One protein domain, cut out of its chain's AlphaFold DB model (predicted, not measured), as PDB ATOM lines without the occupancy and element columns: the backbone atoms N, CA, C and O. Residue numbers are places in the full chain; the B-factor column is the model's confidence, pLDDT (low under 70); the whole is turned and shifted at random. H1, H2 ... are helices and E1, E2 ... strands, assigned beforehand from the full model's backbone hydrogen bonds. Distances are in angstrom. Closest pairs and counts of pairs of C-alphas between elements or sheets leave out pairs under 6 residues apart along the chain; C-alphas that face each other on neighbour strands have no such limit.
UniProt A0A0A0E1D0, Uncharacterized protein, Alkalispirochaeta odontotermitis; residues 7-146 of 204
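What this domain is: This is residues 7 to 146 of the 204 residues of an uncharacterized protein of Alkalispirochaeta odontotermitis (UniProt A0A0A0E1D0). What shape do these atoms make? Six antiparallel strands ring a closed barrel, with H3 on its outside and, well away from H3, residues 127 to 133 of the long helix H4 packed on the outside at E4 and E5. H1 crosses H4, and residues 139 to 146 stick out. What are its parts and size? The 140 printed residues hold four named helices and six named strands, in the order H1 H2 E1 E2 E3 H3 E4 E5 E6 H4, of mixed class, helices and strands. The whole is compact, with a radius of gyration of the C-alphas of 15.3 A, yet elongated, spanning 49 by 28 by 27 A.

Where its parts are: Where are the strands? E1 is residues 39 to 42, E2 45 to 54 (22.4 A), E3 58 to 64, E4 79 to 86 (23.5 A), E5 93 to 107 (31.4 A) and E6 114 to 121 (21.8 A). E2 bends by 74 degrees at residue 51, and E5 by 94 degrees at residue 103. Where are the helices? H1, residues 7 to 16, begins at C-alpha 7 (47.703, -12.239, -1.072); H2 is residues 25 to 30 and H3 67 to 74. H4, residues 127 to 145, is 25.7 A long and ends at C-alpha 145 (42.559, -3.228, 19.212).

How they stand to each other: How does the barrel close? E1 E2 E3 and E4 E5 E6 are meanders, each strand the antiparallel neighbour of the one before, with N 40 and O 47 at 2.8 A, N 50 and O 62 at 2.9 A, N 98 and O 81 at 2.8 A, and N 103 and O 118 at 2.8 A. Between the meanders, E3 and E6 have N 61 and O 117 at 3.0 A, and E4 and E1 have N 80 and O 41 at 2.9 A. Which helices are on it? H3 lies outside the barrel at a height over the sheet of 8.2 A; the closest C-alphas of H3 and E5, Gln 74 and Val 102, are 6.8 A apart. H4 lies outside over E4, across it at 66 degrees on the local plane, while H2 is only just on the barrel, with 5 pairs of C-alphas within 10 A. What of H1 and the helix backbones? H1, not on the barrel, touches H4 at a steep tilt of 65 degrees, the same way, with the closest C-alphas, Tyr 12 and Gly 134, 5.0 A apart. Every O i to N i+4 pair is within hydrogen-bond range in H1, H2 and H4, and 3 of 4 in H3.

The domain as a whole: How far does it reach? The two C-alphas farthest apart, those of Lys 68 and Arg 146, are 50.9 A apart. Is it unbroken and confident? The printed part has no cut and no long link. Its mean pLDDT is 91.4, and residue 146 is under 70.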
ATOM      1  N   GLN A   7      46.996 -13.318  -1.775       88.62
ATOM      2  CA  GLN A   7      47.703 -12.239  -1.072       88.62
ATOM      3  C   GLN A   7      47.323 -12.147   0.412       88.62
ATOM      4  O   GLN A   7      48.172 -11.890   1.264       88.62
ATOM      5  N   GLN A   8      46.049 -12.363   0.740       90.94
ATOM      6  CA  GLN A   8      45.583 -12.347   2.123       90.94
ATOM      7  C   GLN A   8      46.027 -13.599   2.889       90.94
ATOM      8  O   GLN A   8      46.364 -13.492   4.067       90.94
ATOM      9  N   LEU A   9      46.086 -14.762   2.232       93.50
ATOM     10  CA  LEU A   9      46.648 -15.982   2.823       93.50
ATOM     11  C   LEU A   9      48.135 -15.821   3.147       93.50
ATOM     12  O   LEU A   9      48.574 -16.227   4.221       93.50
ATOM     13  N   ASP A  10      48.904 -15.200   2.254       94.31
ATOM     14  CA  ASP A  10      50.319 -14.904   2.492       94.31
ATOM     15  C   ASP A  10      50.477 -13.940   3.677       94.31
ATOM     16  O   ASP A  10      51.214 -14.231   4.618       94.31
ATOM     17  N   ALA A  11      49.679 -12.869   3.722       93.81
ATOM     18  CA  ALA A  11      49.682 -11.927   4.840       93.81
ATOM     19  C   ALA A  11      49.306 -12.582   6.184       93.81
ATOM     20  O   ALA A  11      49.920 -12.282   7.211       93.81
ATOM     21  N   TYR A  12      48.310 -13.476   6.205       95.31
ATOM     22  CA  TYR A  12      47.964 -14.248   7.401       95.31
ATOM     23  C   TYR A  12      49.098 -15.166   7.828       95.31
ATOM     24  O   TYR A  12      49.412 -15.218   9.018       95.31
ATOM     25  N   TYR A  13      49.718 -15.863   6.878       95.75
ATOM     26  CA  TYR A  13      50.836 -16.744   7.169       95.75
ATOM     27  C   TYR A  13      51.993 -15.965   7.798       95.75
ATOM     28  O   TYR A  13      52.392 -16.265   8.921       95.75
ATOM     29  N   ASP A  14      52.462 -14.906   7.146       95.06
ATOM     30  CA  ASP A  14      53.622 -14.143   7.611       95.06
ATOM     31  C   ASP A  14      53.398 -13.497   8.979       95.06
ATOM     32  O   ASP A  14      54.292 -13.497   9.828       95.06
ATOM     33  N   LYS A  15      52.191 -12.980   9.219       94.44
ATOM     34  CA  LYS A  15      51.850 -12.270  10.455       94.44
ATOM     35  C   LYS A  15      51.635 -13.203  11.645       94.44
ATOM     36  O   LYS A  15      51.888 -12.800  12.780       94.44
ATOM     37  N   TYR A  16      51.125 -14.413  11.411       95.56
ATOM     38  CA  TYR A  16      50.594 -15.269  12.475       95.56
ATOM     39  C   TYR A  16      51.246 -16.647  12.587       95.56
ATOM     40  O   TYR A  16      50.866 -17.412  13.470       95.56
ATOM     41  N   LYS A  17      52.237 -16.973  11.750       95.44
ATOM     42  CA  LYS A  17      52.808 -18.327  11.660       95.44
ATOM     43  C   LYS A  17      53.254 -18.957  12.981       95.44
ATOM     44  O   LYS A  17      53.050 -20.153  13.174       95.44
ATOM     45  N   GLU A  18      53.805 -18.154  13.888       94.62
ATOM     46  CA  GLU A  18      54.346 -18.594  15.182       94.62
ATOM     47  C   GLU A  18      53.331 -18.513  16.331       94.62
ATOM     48  O   GLU A  18      53.599 -18.996  17.431       94.62
ATOM     49  N   ILE A  19      52.159 -17.913  16.107       94.81
ATOM     50  CA  ILE A  19      51.153 -17.760  17.156       94.81
ATOM     51  C   ILE A  19      50.391 -19.075  17.314       94.81
ATOM     52  O   ILE A  19      49.704 -19.530  16.402       94.81
ATOM     53  N   ASP A  20      50.502 -19.671  18.498       93.31
ATOM     54  CA  ASP A  20      49.827 -20.921  18.839       93.31
ATOM     55  C   ASP A  20      48.407 -20.641  19.363       93.31
ATOM     56  O   ASP A  20      48.212 -19.915  20.342       93.31
ATOM     57  N   VAL A  21      47.397 -21.221  18.714       94.69
ATOM     58  CA  VAL A  21      45.993 -21.140  19.131       94.69
ATOM     59  C   VAL A  21      45.640 -22.394  19.913       94.69
ATOM     60  O   VAL A  21      45.665 -23.500  19.380       94.69
ATOM     61  N   THR A  22      45.273 -22.226  21.184       95.31
ATOM     62  CA  THR A  22      44.787 -23.332  22.021       95.31
ATOM     63  C   THR A  22      43.305 -23.594  21.751       95.31
ATOM     64  O   THR A  22      42.471 -22.695  21.869       95.31
ATOM     65  N   PHE A  23      42.960 -24.841  21.435       93.44
ATOM     66  CA  PHE A  23      41.593 -25.287  21.176       93.44
ATOM     67  C   PHE A  23      40.872 -25.621  22.481       93.44
ATOM     68  O   PHE A  23      40.652 -26.781  22.829       93.44
ATOM     69  N   THR A  24      40.466 -24.583  23.210       92.69
ATOM     70  CA  THR A  24      39.471 -24.746  24.274       92.69
ATOM     71  C   THR A  24      38.128 -25.180  23.682       92.69
ATOM     72  O   THR A  24      37.906 -25.094  22.472       92.69
ATOM     73  N   LYS A  25      37.196 -25.627  24.532       89.62
ATOM     74  CA  LYS A  25      35.844 -26.019  24.100       89.62
ATOM     75  C   LYS A  25      35.162 -24.918  23.280       89.62
ATOM     76  O   LYS A  25      34.549 -25.216  22.258       89.62
ATOM     77  N   ASP A  26      35.313 -23.665  23.704       89.69
ATOM     78  CA  ASP A  26      34.702 -22.520  23.033       89.69
ATOM     79  C   ASP A  26      35.396 -22.216  21.706       89.69
ATOM     80  O   ASP A  26      34.720 -22.088  20.692       89.69
ATOM     81  N   VAL A  27      36.734 -22.217  21.670       91.62
ATOM     82  CA  VAL A  27      37.494 -21.988  20.429       91.62
ATOM     83  C   VAL A  27      37.197 -23.075  19.395       91.62
ATOM     84  O   VAL A  27      36.894 -22.765  18.244       91.62
ATOM     85  N   ALA A  28      37.219 -24.347  19.795       92.12
ATOM     86  CA  ALA A  28      36.907 -25.464  18.907       92.12
ATOM     87  C   ALA A  28      35.470 -25.381  18.371       92.12
ATOM     88  O   ALA A  28      35.246 -25.634  17.189       92.12
ATOM     89  N   LYS A  29      34.504 -24.981  19.208       90.94
ATOM     90  CA  LYS A  29      33.109 -24.792  18.795       90.94
ATOM     91  C   LYS A  29      32.948 -23.604  17.848       90.94
ATOM     92  O   LYS A  29      32.264 -23.742  16.838       90.94
ATOM     93  N   SER A  30      33.588 -22.471  18.134       89.06
ATOM     94  CA  SER A  30      33.567 -21.280  17.274       89.06
ATOM     95  C   SER A  30      34.165 -21.556  15.899       89.06
ATOM     96  O   SER A  30      33.605 -21.125  14.901       89.06
ATOM     97  N   LEU A  31      35.249 -22.334  15.839       91.12
ATOM     98  CA  LEU A  31      35.860 -22.777  14.583       91.12
ATOM     99  C   LEU A  31      35.134 -23.970  13.941       91.12
ATOM    100  O   LEU A  31      35.552 -24.437  12.887       91.12
ATOM    101  N   ARG A  32      34.076 -24.490  14.576       91.56
ATOM    102  CA  ARG A  32      33.331 -25.691  14.161       91.56
ATOM    103  C   ARG A  32      34.233 -26.901  13.899       91.56
ATOM    104  O   ARG A  32      34.039 -27.667  12.956       91.56
ATOM    105  N   MET A  33      35.248 -27.067  14.738       92.88
ATOM    106  CA  MET A  33      36.203 -28.158  14.636       92.88
ATOM    107  C   MET A  33      35.589 -29.480  15.115       92.88
ATOM    108  O   MET A  33      35.035 -29.574  16.210       92.88
ATOM    109  N   ILE A  34      35.761 -30.535  14.319       92.38
ATOM    110  CA  ILE A  34      35.222 -31.874  14.568       92.38
ATOM    111  C   ILE A  34      36.338 -32.771  15.140       92.38
ATOM    112  O   ILE A  34      36.974 -33.557  14.437       92.38
ATOM    113  N   GLN A  35      36.600 -32.634  16.445       87.69
ATOM    114  CA  GLN A  35      37.708 -33.306  17.158       87.69
ATOM    115  C   GLN A  35      37.640 -34.848  17.138       87.69
ATOM    116  O   GLN A  35      38.654 -35.522  17.271       87.69
ATOM    117  N   ASN A  36      36.462 -35.452  16.966       87.44
ATOM    118  CA  ASN A  36      36.340 -36.916  16.887       87.44
ATOM    119  C   ASN A  36      36.830 -37.498  15.543       87.44
ATOM    120  O   ASN A  36      37.028 -38.708  15.449       87.44
ATOM    121  N   GLN A  37      37.046 -36.657  14.528       90.62
ATOM    122  CA  GLN A  37      37.534 -37.046  13.201       90.62
ATOM    123  C   GLN A  37      38.973 -36.580  12.929       90.62
ATOM    124  O   GLN A  37      39.463 -36.679  11.797       90.62
ATOM    125  N   THR A  38      39.669 -36.073  13.949       92.81
ATOM    126  CA  THR A  38      41.093 -35.754  13.853       92.81
ATOM    127  C   THR A  38      41.947 -36.967  14.185       92.81
ATOM    128  O   THR A  38      41.740 -37.671  15.177       92.81
ATOM    129  N   HIS A  39      42.923 -37.235  13.321       95.75
ATOM    130  CA  HIS A  39      43.791 -38.399  13.440       95.75
ATOM    131  C   HIS A  39      45.222 -38.044  13.055       95.75
ATOM    132  O   HIS A  39      45.456 -37.300  12.099       95.75
ATOM    133  N   LEU A  40      46.171 -38.664  13.747       96.00
ATOM    134  CA  LEU A  40      47.563 -38.715  13.341       96.00
ATOM    135  C   LEU A  40      47.768 -39.961  12.476       96.00
ATOM    136  O   LEU A  40      47.598 -41.089  12.945       96.00
ATOM    137  N   LYS A  41      48.133 -39.766  11.210       94.62
ATOM    138  CA  LYS A  41      48.534 -40.839  10.296       94.62
ATOM    139  C   LYS A  41      50.056 -40.969  10.290       94.62
ATOM    140  O   LYS A  41      50.782 -39.977  10.255       94.62
ATOM    141  N   TYR A  42      50.538 -42.202  10.298       92.44
ATOM    142  CA  TYR A  42      51.957 -42.553  10.287       92.44
ATOM    143  C   TYR A  42      52.166 -43.819   9.454       92.44
ATOM    144  O   TYR A  42      51.217 -44.484   9.031       92.44
ATOM    145  N   LYS A  43      53.426 -44.176   9.191       87.50
ATOM    146  CA  LYS A  43      53.737 -45.389   8.430       87.50
ATOM    147  C   LYS A  43      53.208 -46.624   9.171       87.50
ATOM    148  O   LYS A  43      53.699 -46.963  10.245       87.50
ATOM    149  N   GLY A  44      52.218 -47.293   8.584       84.31
ATOM    150  CA  GLY A  44      51.604 -48.499   9.146       84.31
ATOM    151  C   GLY A  44      50.333 -48.270   9.967       84.31
ATOM    152  O   GLY A  44      49.884 -49.212  10.614       84.31
ATOM    153  N   GLY A  45      49.738 -47.070   9.962       89.88
ATOM    154  CA  GLY A  45      48.408 -46.884  10.545       89.88
ATOM    155  C   GLY A  45      47.973 -45.438  10.762       89.88
ATOM    156  O   GLY A  45      48.616 -44.479  10.338       89.88
ATOM    157  N   GLN A  46      46.845 -45.298  11.452       93.62
ATOM    158  CA  GLN A  46      46.321 -44.020  11.912       93.62
ATOM    159  C   GLN A  46      45.769 -44.162  13.325       93.62
ATOM    160  O   GLN A  46      45.282 -45.230  13.699       93.62
ATOM    161  N   ARG A  47      45.811 -43.081  14.098       93.81
ATOM    162  CA  ARG A  47      45.294 -43.061  15.466       93.81
ATOM    163  C   ARG A  47      44.548 -41.753  15.710       93.81
ATOM    164  O   ARG A  47      45.070 -40.683  15.419       93.81
ATOM    165  N   SER A  48      43.328 -41.839  16.238       94.44
ATOM    166  CA  SER A  48      42.567 -40.671  16.698       94.44
ATOM    167  C   SER A  48      43.322 -39.901  17.773       94.44
ATOM    168  O   SER A  48      43.844 -40.508  18.715       94.44
ATOM    169  N   CYS A  49      43.342 -38.584  17.626       94.31
ATOM    170  CA  CYS A  49      43.994 -37.643  18.524       94.31
ATOM    171  C   CYS A  49      43.122 -36.400  18.694       94.31
ATOM    172  O   CYS A  49      42.324 -36.079  17.816       94.31
ATOM    173  N   VAL A  50      43.320 -35.689  19.797       94.44
ATOM    174  CA  VAL A  50      42.695 -34.388  20.053       94.44
ATOM    175  C   VAL A  50      43.732 -33.309  19.782       94.44
ATOM    176  O   VAL A  50      44.853 -33.403  20.281       94.44
ATOM    177  N   ILE A  51      43.388 -32.292  18.999       95.94
ATOM    178  CA  ILE A  51      44.288 -31.152  18.783       95.94
ATOM    179  C   ILE A  51      44.140 -30.218  19.973       95.94
ATOM    180  O   ILE A  51      43.058 -29.681  20.205       95.94
ATOM    181  N   TYR A  52      45.221 -30.062  20.733       95.31
ATOM    182  CA  TYR A  52      45.270 -29.186  21.897       95.31
ATOM    183  C   TYR A  52      45.598 -27.754  21.485       95.31
ATOM    184  O   TYR A  52      44.898 -26.824  21.875       95.31
ATOM    185  N   SER A  53      46.632 -27.576  20.664       96.06
ATOM    186  CA  SER A  53      46.986 -26.274  20.109       96.06
ATOM    187  C   SER A  53      47.547 -26.399  18.694       96.06
ATOM    188  O   SER A  53      48.055 -27.455  18.307       96.06
ATOM    189  N   SER A  54      47.400 -25.344  17.898       96.31
ATOM    190  CA  SER A  54      47.944 -25.264  16.545       96.31
ATOM    191  C   SER A  54      48.377 -23.844  16.214       96.31
ATOM    192  O   SER A  54      47.625 -22.891  16.401       96.31
ATOM    193  N   SER A  55      49.555 -23.746  15.615       96.12
ATOM    194  CA  SER A  55      50.048 -22.589  14.869       96.12
ATOM    195  C   SER A  55      50.046 -22.920  13.368       96.12
ATOM    196  O   SER A  55      49.506 -23.958  12.968       96.12
ATOM    197  N   LEU A  56      50.665 -22.081  12.527       96.25
ATOM    198  CA  LEU A  56      50.898 -22.406  11.108       96.25
ATOM    199  C   LEU A  56      52.270 -23.053  10.863       96.25
ATOM    200  O   LEU A  56      52.603 -23.357   9.718       96.25
ATOM    201  N   CYS A  57      53.054 -23.280  11.920       96.94
ATOM    202  CA  CYS A  57      54.349 -23.964  11.871       96.94
ATOM    203  C   CYS A  57      54.352 -25.308  12.610       96.94
ATOM    204  O   CYS A  57      55.279 -26.097  12.454       96.94
ATOM    205  N   GLY A  58      53.338 -25.594  13.419       97.00
ATOM    206  CA  GLY A  58      53.294 -26.806  14.224       97.00
ATOM    207  C   GLY A  58      52.046 -26.892  15.085       97.00
ATOM    208  O   GLY A  58      51.256 -25.952  15.172       97.00
ATOM    209  N   SER A  59      51.878 -28.025  15.752       97.25
ATOM    210  CA  SER A  59      50.718 -28.292  16.603       97.25
ATOM    211  C   SER A  59      51.077 -29.190  17.772       97.25
ATOM    212  O   SER A  59      51.971 -30.032  17.669       97.25
ATOM    213  N   LYS A  60      50.331 -29.065  18.864       97.06
ATOM    214  CA  LYS A  60      50.382 -29.986  19.996       97.06
ATOM    215  C   LYS A  60      49.103 -30.800  20.006       97.06
ATOM    216  O   LYS A  60      48.001 -30.247  19.980       97.06
ATOM    217  N   ILE A  61      49.245 -32.116  20.057       96.44
ATOM    218  CA  ILE A  61      48.109 -33.039  20.093       96.44
ATOM    219  C   ILE A  61      48.162 -33.901  21.348       96.44
ATOM    220  O   ILE A  61      49.240 -34.218  21.842       96.44
ATOM    221  N   ILE A  62      46.996 -34.313  21.831       94.75
ATOM    222  CA  ILE A  62      46.845 -35.331  22.868       94.75
ATOM    223  C   ILE A  62      46.487 -36.640  22.175       94.75
ATOM    224  O   ILE A  62      45.533 -36.711  21.390       94.75
ATOM    225  N   ILE A  63      47.256 -37.685  22.449       94.56
ATOM    226  CA  ILE A  63      47.108 -38.979  21.794       94.56
ATOM    227  C   ILE A  63      47.382 -40.117  22.776       94.56
ATOM    228  O   ILE A  63      48.326 -40.072  23.562       94.56
ATOM    229  N   ALA A  64      46.538 -41.149  22.719       93.00
ATOM    230  CA  ALA A  64      46.749 -42.388  23.457       93.00
ATOM    231  C   ALA A  64      47.644 -43.331  22.638       93.00
ATOM    232  O   ALA A  64      47.259 -43.771  21.546       93.00
ATOM    233  N   LEU A  65      48.835 -43.614  23.159       91.12
ATOM    234  CA  LEU A  65      49.900 -44.374  22.521       91.12
ATOM    235  C   LEU A  65      50.386 -45.497  23.445       91.12
ATOM    236  O   LEU A  65      51.067 -45.224  24.431       91.12
ATOM    237  N   PRO A  66      50.133 -46.767  23.088       89.62
ATOM    238  CA  PRO A  66      50.807 -47.888  23.726       89.62
ATOM    239  C   PRO A  66      52.324 -47.785  23.520       89.62
ATOM    240  O   PRO A  66      52.779 -47.369  22.448       89.62
ATOM    241  N   ASN A  67      53.118 -48.256  24.485       83.69
ATOM    242  CA  ASN A  67      54.588 -48.127  24.475       83.69
ATOM    243  C   ASN A  67      55.252 -48.609  23.169       83.69
ATOM    244  O   ASN A  67      56.172 -47.975  22.654       83.69
ATOM    245  N   LYS A  68      54.745 -49.700  22.574       85.38
ATOM    246  CA  LYS A  68      55.249 -50.229  21.290       85.38
ATOM    247  C   LYS A  68      55.078 -49.243  20.129       85.38
ATOM    248  O   LYS A  68      55.875 -49.252  19.194       85.38
ATOM    249  N   LEU A  69      54.017 -48.439  20.149       87.94
ATOM    250  CA  LEU A  69      53.720 -47.470  19.098       87.94
ATOM    251  C   LEU A  69      54.452 -46.144  19.327       87.94
ATOM    252  O   LEU A  69      54.892 -45.529  18.358       87.94
ATOM    253  N   LEU A  70      54.638 -45.754  20.590       88.94
ATOM    254  CA  LEU A  70      55.441 -44.595  20.975       88.94
ATOM    255  C   LEU A  70      56.863 -44.692  20.403       88.94
ATOM    256  O   LEU A  70      57.294 -43.784  19.696       88.94
ATOM    257  N   ALA A  71      57.540 -45.828  20.605       86.75
ATOM    258  CA  ALA A  71      58.890 -46.057  20.079       86.75
ATOM    259  C   ALA A  71      58.950 -45.939  18.543       86.75
ATOM    260  O   ALA A  71      59.869 -45.341  17.984       86.75
ATOM    261  N   LYS A  72      57.927 -46.447  17.839       88.19
ATOM    262  CA  LYS A  72      57.830 -46.310  16.376       88.19
ATOM    263  C   LYS A  72      57.680 -44.851  15.954       88.19
ATOM    264  O   LYS A  72      58.355 -44.428  15.020       88.19
ATOM    265  N   LEU A  73      56.829 -44.083  16.632       89.62
ATOM    266  CA  LEU A  73      56.601 -42.675  16.309       89.62
ATOM    267  C   LEU A  73      57.799 -41.781  16.634       89.62
ATOM    268  O   LEU A  73      58.051 -40.845  15.885       89.62
ATOM    269  N   GLN A  74      58.568 -42.089  17.680       86.25
ATOM    270  CA  GLN A  74      59.810 -41.372  17.996       86.25
ATOM    271  C   GLN A  74      60.859 -41.499  16.882       86.25
ATOM    272  O   GLN A  74      61.611 -40.565  16.628       86.25
ATOM    273  N   THR A  75      60.887 -42.636  16.183       85.69
ATOM    274  CA  THR A  75      61.790 -42.860  15.036       85.69
ATOM    275  C   THR A  75      61.197 -42.434  13.687       85.69
ATOM    276  O   THR A  75      61.886 -42.459  12.662       85.69
ATOM    277  N   ALA A  76      59.917 -42.053  13.647       85.88
ATOM    278  CA  ALA A  76      59.231 -41.724  12.408       85.88
ATOM    279  C   ALA A  76      59.647 -40.338  11.900       85.88
ATOM    280  O   ALA A  76      59.403 -39.319  12.541       85.88
ATOM    281  N   LYS A  77      60.220 -40.290  10.691       85.69
ATOM    282  CA  LYS A  77      60.641 -39.028  10.057       85.69
ATOM    283  C   LYS A  77      59.471 -38.151   9.604       85.69
ATOM    284  O   LYS A  77      59.602 -36.934   9.585       85.69
ATOM    285  N   LEU A  78      58.357 -38.767   9.207       93.00
ATOM    286  CA  LEU A  78      57.210 -38.076   8.627       93.00
ATOM    287  C   LEU A  78      55.905 -38.666   9.162       93.00
ATOM    288  O   LEU A  78      55.687 -39.880   9.125       93.00
ATOM    289  N   VAL A  79      55.043 -37.780   9.634       95.56
ATOM    290  CA  VAL A  79      53.683 -38.044  10.092       95.56
ATOM    291  C   VAL A  79      52.741 -37.018   9.469       95.56
ATOM    292  O   VAL A  79      53.156 -36.006   8.909       95.56
ATOM    293  N   TYR A  80      51.450 -37.295   9.532       96.25
ATOM    294  CA  TYR A  80      50.438 -36.516   8.838       96.25
ATOM    295  C   TYR A  80      49.283 -36.253   9.789       96.25
ATOM    296  O   TYR A  80      48.612 -37.190  10.226       96.25
ATOM    297  N   LEU A  81      49.042 -34.989  10.118       96.94
ATOM    298  CA  LEU A  81      47.941 -34.607  10.991       96.94
ATOM    299  C   LEU A  81      46.714 -34.264  10.148       96.94
ATOM    300  O   LEU A  81      46.769 -33.371   9.306       96.94
ATOM    301  N   ARG A  82      45.605 -34.973  10.362       96.62
ATOM    302  CA  ARG A  82      44.327 -34.656   9.720       96.62
ATOM    303  C   ARG A  82      43.538 -33.673  10.578       96.62
ATOM    304  O   ARG A  82      43.185 -34.006  11.708       96.62
ATOM    305  N   TYR A  83      43.200 -32.532   9.992       96.31
ATOM    306  CA  TYR A  83      42.232 -31.580  10.530       96.31
ATOM    307  C   TYR A  83      40.847 -31.839   9.948       96.31
ATOM    308  O   TYR A  83      40.714 -32.341   8.826       96.31
ATOM    309  N   CYS A  84      39.822 -31.487  10.719       95.06
ATOM    310  CA  CYS A  84      38.432 -31.662  10.335       95.06
ATOM    311  C   CYS A  84      37.578 -30.518  10.894       95.06
ATOM    312  O   CYS A  84      37.574 -30.286  12.104       95.06
ATOM    313  N   PHE A  85      36.865 -29.817  10.017       93.38
ATOM    314  CA  PHE A  85      36.018 -28.670  10.335       93.38
ATOM    315  C   PHE A  85      34.682 -28.787   9.602       93.38
ATOM    316  O   PHE A  85      34.627 -29.301   8.487       93.38
ATOM    317  N   GLN A  86      33.605 -28.297  10.198       91.62
ATOM    318  CA  GLN A  86      32.310 -28.171   9.533       91.62
ATOM    319  C   GLN A  86      32.228 -26.826   8.805       91.62
ATOM    320  O   GLN A  86      32.644 -25.801   9.349       91.62
ATOM    321  N   LYS A  87      31.673 -26.808   7.590       86.88
ATOM    322  CA  LYS A  87      31.450 -25.557   6.853       86.88
ATOM    323  C   LYS A  87      30.421 -24.668   7.552       86.88
ATOM    324  O   LYS A  87      29.554 -25.134   8.292       86.88
ATOM    325  N   GLU A  88      30.514 -23.363   7.303       76.00
ATOM    326  CA  GLU A  88      29.571 -22.408   7.886       76.00
ATOM    327  C   GLU A  88      28.167 -22.512   7.281       76.00
ATOM    328  O   GLU A  88      27.182 -22.524   8.023       76.00
ATOM    329  N   ASP A  89      28.123 -22.663   5.955       76.44
ATOM    330  CA  ASP A  89      26.924 -22.542   5.115       76.44
ATOM    331  C   ASP A  89      26.242 -23.897   4.816       76.44
ATOM    332  O   ASP A  89      25.189 -23.950   4.186       76.44
ATOM    333  N   SER A  90      26.844 -25.012   5.242       78.81
ATOM    334  CA  SER A  90      26.382 -26.374   4.936       78.81
ATOM    335  C   SER A  90      26.823 -27.364   6.012       78.81
ATOM    336  O   SER A  90      27.867 -27.169   6.630       78.81
ATOM    337  N   ASN A  91      26.114 -28.489   6.156       79.44
ATOM    338  CA  ASN A  91      26.560 -29.608   7.003       79.44
ATOM    339  C   ASN A  91      27.783 -30.369   6.454       79.44
ATOM    340  O   ASN A  91      28.235 -31.326   7.080       79.44
ATOM    341  N   ASP A  92      28.331 -29.942   5.316       87.19
ATOM    342  CA  ASP A  92      29.542 -30.518   4.753       87.19
ATOM    343  C   ASP A  92      30.760 -30.313   5.652       87.19
ATOM    344  O   ASP A  92      30.908 -29.324   6.379       87.19
ATOM    345  N   ILE A  93      31.688 -31.253   5.519       90.06
ATOM    346  CA  ILE A  93      32.929 -31.301   6.274       90.06
ATOM    347  C   ILE A  93      34.088 -30.903   5.357       90.06
ATOM    348  O   ILE A  93      34.237 -31.417   4.249       90.06
ATOM    349  N   ILE A  94      34.948 -30.015   5.844       90.88
ATOM    350  CA  ILE A  94      36.269 -29.744   5.286       90.88
ATOM    351  C   ILE A  94      37.274 -30.568   6.082       90.88
ATOM    352  O   ILE A  94      37.421 -30.398   7.292       90.88
ATOM    353  N   SER A  95      38.006 -31.445   5.400       93.38
ATOM    354  CA  SER A  95      39.113 -32.167   6.019       93.38
ATOM    355  C   SER A  95      40.343 -32.122   5.132       93.38
ATOM    356  O   SER A  95      40.246 -32.334   3.925       93.38
ATOM    357  N   PHE A  96      41.496 -31.871   5.737       94.88
ATOM    358  CA  PHE A  96      42.776 -31.781   5.046       94.88
ATOM    359  C   PHE A  96      43.889 -32.329   5.932       94.88
ATOM    360  O   PHE A  96      43.707 -32.560   7.129       94.88
ATOM    361  N   ILE A  97      45.038 -32.592   5.318       95.50
ATOM    362  CA  ILE A  97      46.185 -33.223   5.964       95.50
ATOM    363  C   ILE A  97      47.357 -32.247   5.969       95.50
ATOM    364  O   ILE A  97      47.643 -31.615   4.957       95.50
ATOM    365  N   VAL A  98      48.053 -32.170   7.100       96.94
ATOM    366  CA  VAL A  98      49.259 -31.364   7.279       96.94
ATOM    367  C   VAL A  98      50.462 -32.280   7.467       96.94
ATOM    368  O   VAL A  98      50.488 -33.127   8.365       96.94
ATOM    369  N   HIS A  99      51.463 -32.113   6.609       96.56
ATOM    370  CA  HIS A  99      52.712 -32.867   6.662       96.56
ATOM    371  C   HIS A  99      53.542 -32.382   7.846       96.56
ATOM    372  O   HIS A  99      53.835 -31.195   7.955       96.56
ATOM    373  N   SER A 100      53.907 -33.296   8.740       96.44
ATOM    374  CA  SER A 100      54.546 -32.954  10.006       96.44
ATOM    375  C   SER A 100      55.636 -33.954  10.389       96.44
ATOM    376  O   SER A 100      55.685 -35.075   9.887       96.44
ATOM    377  N   ARG A 101      56.494 -33.580  11.328       95.25
ATOM    378  CA  ARG A 101      57.398 -34.485  12.042       95.25
ATOM    379  C   ARG A 101      57.144 -34.379  13.536       95.25
ATOM    380  O   ARG A 101      56.724 -33.331  14.020       95.25
ATOM    381  N   VAL A 102      57.391 -35.461  14.264       95.38
ATOM    382  CA  VAL A 102      57.287 -35.437  15.723       95.38
ATOM    383  C   VAL A 102      58.584 -34.876  16.298       95.38
ATOM    384  O   VAL A 102      59.660 -35.370  15.978       95.38
ATOM    385  N   ILE A 103      58.476 -33.848  17.136       94.69
ATOM    386  CA  ILE A 103      59.613 -33.221  17.823       94.69
ATOM    387  C   ILE A 103      59.831 -33.873  19.189       94.69
ATOM    388  O   ILE A 103      60.960 -34.067  19.625       94.69
ATOM    389  N   GLY A 104      58.744 -34.230  19.870       93.19
ATOM    390  CA  GLY A 104      58.825 -34.790  21.208       93.19
ATOM    391  C   GLY A 104      57.489 -35.280  21.736       93.19
ATOM    392  O   GLY A 104      56.425 -34.956  21.202       93.19
ATOM    393  N   PHE A 105      57.576 -36.057  22.811       93.81
ATOM    394  CA  PHE A 105      56.436 -36.522  23.585       93.81
ATOM    395  C   PHE A 105      56.629 -36.155  25.050       93.81
ATOM    396  O   PHE A 105      57.708 -36.353  25.606       93.81
ATOM    397  N   THR A 106      55.567 -35.680  25.684       92.38
ATOM    398  CA  THR A 106      55.498 -35.475  27.133       92.38
ATOM    399  C   THR A 106      54.267 -36.191  27.661       92.38
ATOM    400  O   THR A 106      53.190 -36.061  27.081       92.38
ATOM    401  N   GLN A 107      54.410 -36.973  28.727       91.00
ATOM    402  CA  GLN A 107      53.287 -37.708  29.306       91.00
ATOM    403  C   GLN A 107      52.199 -36.737  29.793       91.00
ATOM    404  O   GLN A 107      52.505 -35.666  30.317       91.00
ATOM    405  N   TYR A 108      50.931 -37.096  29.578       87.00
ATOM    406  CA  TYR A 108      49.783 -36.271  29.933       87.00
ATOM    407  C   TYR A 108      48.965 -36.903  31.061       87.00
ATOM    408  O   TYR A 108      48.251 -37.886  30.855       87.00
ATOM    409  N   GLY A 109      49.043 -36.286  32.241       81.38
ATOM    410  CA  GLY A 109      48.373 -36.754  33.452       81.38
ATOM    411  C   GLY A 109      48.957 -38.059  33.998       81.38
ATOM    412  O   GLY A 109      50.045 -38.489  33.612       81.38
ATOM    413  N   ASP A 110      48.202 -38.706  34.883       79.44
ATOM    414  CA  ASP A 110      48.655 -39.905  35.604       79.44
ATOM    415  C   ASP A 110      48.538 -41.195  34.774       79.44
ATOM    416  O   ASP A 110      49.053 -42.251  35.150       79.44
ATOM    417  N   ASN A 111      47.862 -41.131  33.623       76.25
ATOM    418  CA  ASN A 111      47.676 -42.286  32.760       76.25
ATOM    419  C   ASN A 111      48.939 -42.542  31.919       76.25
ATOM    420  O   ASN A 111      49.400 -41.669  31.184       76.25
ATOM    421  N   LYS A 112      49.491 -43.756  32.004       77.38
ATOM    422  CA  LYS A 112      50.806 -44.110  31.430       77.38
ATOM    423  C   LYS A 112      50.846 -44.163  29.900       77.38
ATOM    424  O   LYS A 112      51.923 -44.261  29.323       77.38
ATOM    425  N   GLU A 113      49.694 -44.104  29.239       88.19
ATOM    426  CA  GLU A 113      49.604 -44.243  27.782       88.19
ATOM    427  C   GLU A 113      49.098 -42.988  27.065       88.19
ATOM    428  O   GLU A 113      48.902 -43.024  25.852       88.19
ATOM    429  N   ILE A 114      48.873 -41.875  27.765       92.56
ATOM    430  CA  ILE A 114      48.421 -40.629  27.133       92.56
ATOM    431  C   ILE A 114      49.586 -39.649  27.077       92.56
ATOM    432  O   ILE A 114      50.261 -39.403  28.073       92.56
ATOM    433  N   TYR A 115      49.814 -39.078  25.897       93.88
ATOM    434  CA  TYR A 115      50.936 -38.185  25.646       93.88
ATOM    435  C   TYR A 115      50.478 -36.923  24.926       93.88
ATOM    436  O   TYR A 115      49.643 -36.967  24.020       93.88
ATOM    437  N   PHE A 116      51.101 -35.807  25.284       94.38
ATOM    438  CA  PHE A 116      51.235 -34.655  24.412       94.38
ATOM    439  C   PHE A 116      52.327 -34.939  23.385       94.38
ATOM    440  O   PHE A 116      53.487 -35.118  23.750       94.38
ATOM    441  N   ALA A 117      51.966 -34.959  22.106       95.31
ATOM    442  CA  ALA A 117      52.921 -35.003  21.009       95.31
ATOM    443  C   ALA A 117      53.093 -33.598  20.433       95.31
ATOM    444  O   ALA A 117      52.114 -32.949  20.055       95.31
ATOM    445  N   GLN A 118      54.338 -33.141  20.354       96.31
ATOM    446  CA  GLN A 118      54.694 -31.893  19.692       96.31
ATOM    447  C   GLN A 118      55.036 -32.193  18.236       96.31
ATOM    448  O   GLN A 118      55.902 -33.024  17.956       96.31
ATOM    449  N   LEU A 119      54.340 -31.533  17.319       96.94
ATOM    450  CA  LEU A 119      54.500 -31.700  15.882       96.94
ATOM    451  C   LEU A 119      55.003 -30.400  15.268       96.94
ATOM    452  O   LEU A 119      54.453 -29.336  15.543       96.94
ATOM    453  N   GLU A 120      55.989 -30.510  14.388       96.88
ATOM    454  CA  GLU A 120      56.425 -29.419  13.516       96.88
ATOM    455  C   GLU A 120      55.963 -29.701  12.096       96.88
ATOM    456  O   GLU A 120      56.099 -30.831  11.618       96.88
ATOM    457  N   TYR A 121      55.441 -28.697  11.407       96.75
ATOM    458  CA  TYR A 121      55.058 -28.821  10.011       96.75
ATOM    459  C   TYR A 121      56.297 -28.775   9.128       96.75
ATOM    460  O   TYR A 121      57.172 -27.932   9.295       96.75
ATOM    461  N   THR A 122      56.377 -29.697   8.175       94.88
ATOM    462  CA  THR A 122      57.546 -29.805   7.287       94.88
ATOM    463  C   THR A 122      57.456 -28.884   6.076       94.88
ATOM    464  O   THR A 122      58.465 -28.622   5.433       94.88
ATOM    465  N   HIS A 123      56.252 -28.408   5.760       93.06
ATOM    466  CA  HIS A 123      55.956 -27.522   4.638       93.06
ATOM    467  C   HIS A 123      54.909 -26.497   5.068       93.06
ATOM    468  O   HIS A 123      54.271 -26.651   6.115       93.06
ATOM    469  N   ARG A 124      54.687 -25.484   4.221       94.44
ATOM    470  CA  ARG A 124      53.553 -24.571   4.372       94.44
ATOM    471  C   ARG A 124      52.260 -25.393   4.527       94.44
ATOM    472  O   ARG A 124      52.013 -26.274   3.696       94.44
ATOM    473  N   PRO A 125      51.461 -25.166   5.585       95.44
ATOM    474  CA  PRO A 125      50.218 -25.896   5.768       95.44
ATOM    475  C   PRO A 125      49.212 -25.530   4.665       95.44
ATOM    476  O   PRO A 125      49.356 -24.483   4.034       95.44
ATOM    477  N   PRO A 126      48.180 -26.361   4.436       95.50
ATOM    478  CA  PRO A 126      47.143 -26.068   3.456       95.50
ATOM    479  C   PRO A 126      46.486 -24.708   3.703       95.50
ATOM    480  O   PRO A 126      46.241 -24.343   4.855       95.50
ATOM    481  N   ASP A 127      46.124 -24.019   2.622       94.81
ATOM    482  CA  ASP A 127      45.487 -22.696   2.646       94.81
ATOM    483  C   ASP A 127      44.277 -22.636   3.582       94.81
ATOM    484  O   ASP A 127      44.114 -21.672   4.321       94.81
ATOM    485  N   ALA A 128      43.497 -23.717   3.650       92.88
ATOM    486  CA  ALA A 128      42.369 -23.830   4.570       92.88
ATOM    487  C   ALA A 128      42.769 -23.662   6.050       92.88
ATOM    488  O   ALA A 128      42.033 -23.043   6.814       92.88
ATOM    489  N   LEU A 129      43.927 -24.177   6.484       94.31
ATOM    490  CA  LEU A 129      44.398 -23.965   7.859       94.31
ATOM    491  C   LEU A 129      44.824 -22.512   8.079       94.31
ATOM    492  O   LEU A 129      44.511 -21.933   9.119       94.31
ATOM    493  N   ILE A 130      45.533 -21.945   7.099       95.56
ATOM    494  CA  ILE A 130      46.010 -20.556   7.124       95.56
ATOM    495  C   ILE A 130      44.826 -19.601   7.223       95.56
ATOM    496  O   ILE A 130      44.840 -18.689   8.046       95.56
ATOM    497  N   GLU A 131      43.782 -19.841   6.437       93.94
ATOM    498  CA  GLU A 131      42.545 -19.077   6.461       93.94
ATOM    499  C   GLU A 131      41.850 -19.169   7.822       93.94
ATOM    500  O   GLU A 131      41.583 -18.138   8.435       93.94
ATOM    501  N   ILE A 132      41.603 -20.384   8.328       93.00
ATOM    502  CA  ILE A 132      40.861 -20.606   9.581       93.00
ATOM    503  C   ILE A 132      41.576 -19.957  10.774       93.00
ATOM    504  O   ILE A 132      40.969 -19.203  11.537       93.00
ATOM    505  N   ILE A 133      42.871 -20.235  10.946       94.38
ATOM    506  CA  ILE A 133      43.657 -19.705  12.068       94.38
ATOM    507  C   ILE A 133      43.922 -18.208  11.882       94.38
ATOM    508  O   ILE A 133      43.774 -17.436  12.829       94.38
ATOM    509  N   GLY A 134      44.270 -17.784  10.666       93.75
ATOM    510  CA  GLY A 134      44.560 -16.391  10.341       93.75
ATOM    511  C   GLY A 134      43.355 -15.479  10.544       93.75
ATOM    512  O   GLY A 134      43.480 -14.448  11.201       93.75
ATOM    513  N   ALA A 135      42.172 -15.883  10.074       92.25
ATOM    514  CA  ALA A 135      40.936 -15.131  10.277       92.25
ATOM    515  C   ALA A 135      40.563 -15.030  11.764       92.25
ATOM    516  O   ALA A 135      40.183 -13.958  12.232       92.25
ATOM    517  N   MET A 136      40.719 -16.116  12.529       92.31
ATOM    518  CA  MET A 136      40.455 -16.126  13.971       92.31
ATOM    519  C   MET A 136      41.397 -15.190  14.735       92.31
ATOM    520  O   MET A 136      40.949 -14.392  15.565       92.31
ATOM    521  N   LEU A 137      42.695 -15.246  14.434       92.69
ATOM    522  CA  LEU A 137      43.691 -14.381  15.055       92.69
ATOM    523  C   LEU A 137      43.502 -12.921  14.653       92.69
ATOM    524  O   LEU A 137      43.570 -12.051  15.521       92.69
ATOM    525  N   ASP A 138      43.197 -12.635  13.388       91.56
ATOM    526  CA  ASP A 138      42.923 -11.271  12.942       91.56
ATOM    527  C   ASP A 138      41.660 -10.705  13.591       91.56
ATOM    528  O   ASP A 138      41.678  -9.583  14.100       91.56
ATOM    529  N   ALA A 139      40.591 -11.500  13.692       87.31
ATOM    530  CA  ALA A 139      39.384 -11.121  14.418       87.31
ATOM    531  C   ALA A 139      39.682 -10.819  15.895       87.31
ATOM    532  O   ALA A 139      39.232  -9.796  16.411       87.31
ATOM    533  N   ASN A 140      40.489 -11.648  16.561       88.12
ATOM    534  CA  ASN A 140      40.895 -11.444  17.953       88.12
ATOM    535  C   ASN A 140      41.766 -10.186  18.125       88.12
ATOM    536  O   ASN A 140      41.529  -9.378  19.022       88.12
ATOM    537  N   VAL A 141      42.745  -9.967  17.242       87.44
ATOM    538  CA  VAL A 141      43.582  -8.756  17.242       87.44
ATOM    539  C   VAL A 141      42.723  -7.515  17.018       87.44
ATOM    540  O   VAL A 141      42.889  -6.527  17.731       87.44
ATOM    541  N   ASN A 142      41.778  -7.557  16.080       80.81
ATOM    542  CA  ASN A 142      40.863  -6.451  15.814       80.81
ATOM    543  C   ASN A 142      39.898  -6.208  16.980       80.81
ATOM    544  O   ASN A 142      39.637  -5.054  17.311       80.81
ATOM    545  N   ALA A 143      39.412  -7.261  17.641       79.94
ATOM    546  CA  ALA A 143      38.605  -7.144  18.852       79.94
ATOM    547  C   ALA A 143      39.400  -6.498  19.997       79.94
ATOM    548  O   ALA A 143      38.922  -5.550  20.605       79.94
ATOM    549  N   LYS A 144      40.649  -6.922  20.232       79.62
ATOM    550  CA  LYS A 144      41.530  -6.338  21.260       79.62
ATOM    551  C   LYS A 144      41.978  -4.910  20.940       79.62
ATOM    552  O   LYS A 144      42.138  -4.098  21.847       79.62
ATOM    553  N   ARG A 145      42.215  -4.589  19.662       73.75
ATOM    554  CA  ARG A 145      42.559  -3.228  19.212       73.75
ATOM    555  C   ARG A 145      41.378  -2.270  19.342       73.75
ATOM    556  O   ARG A 145      41.599  -1.084  19.576       73.75
ATOM    557  N   ARG A 146      40.139  -2.760  19.247       65.00
ATOM    558  CA  ARG A 146      38.940  -1.999  19.619       65.00
ATOM    559  C   ARG A 146      38.830  -1.944  21.147       65.00
ATOM    560  O   ARG A 146      38.018  -2.630  21.748       65.00
TER     561      ARG A 146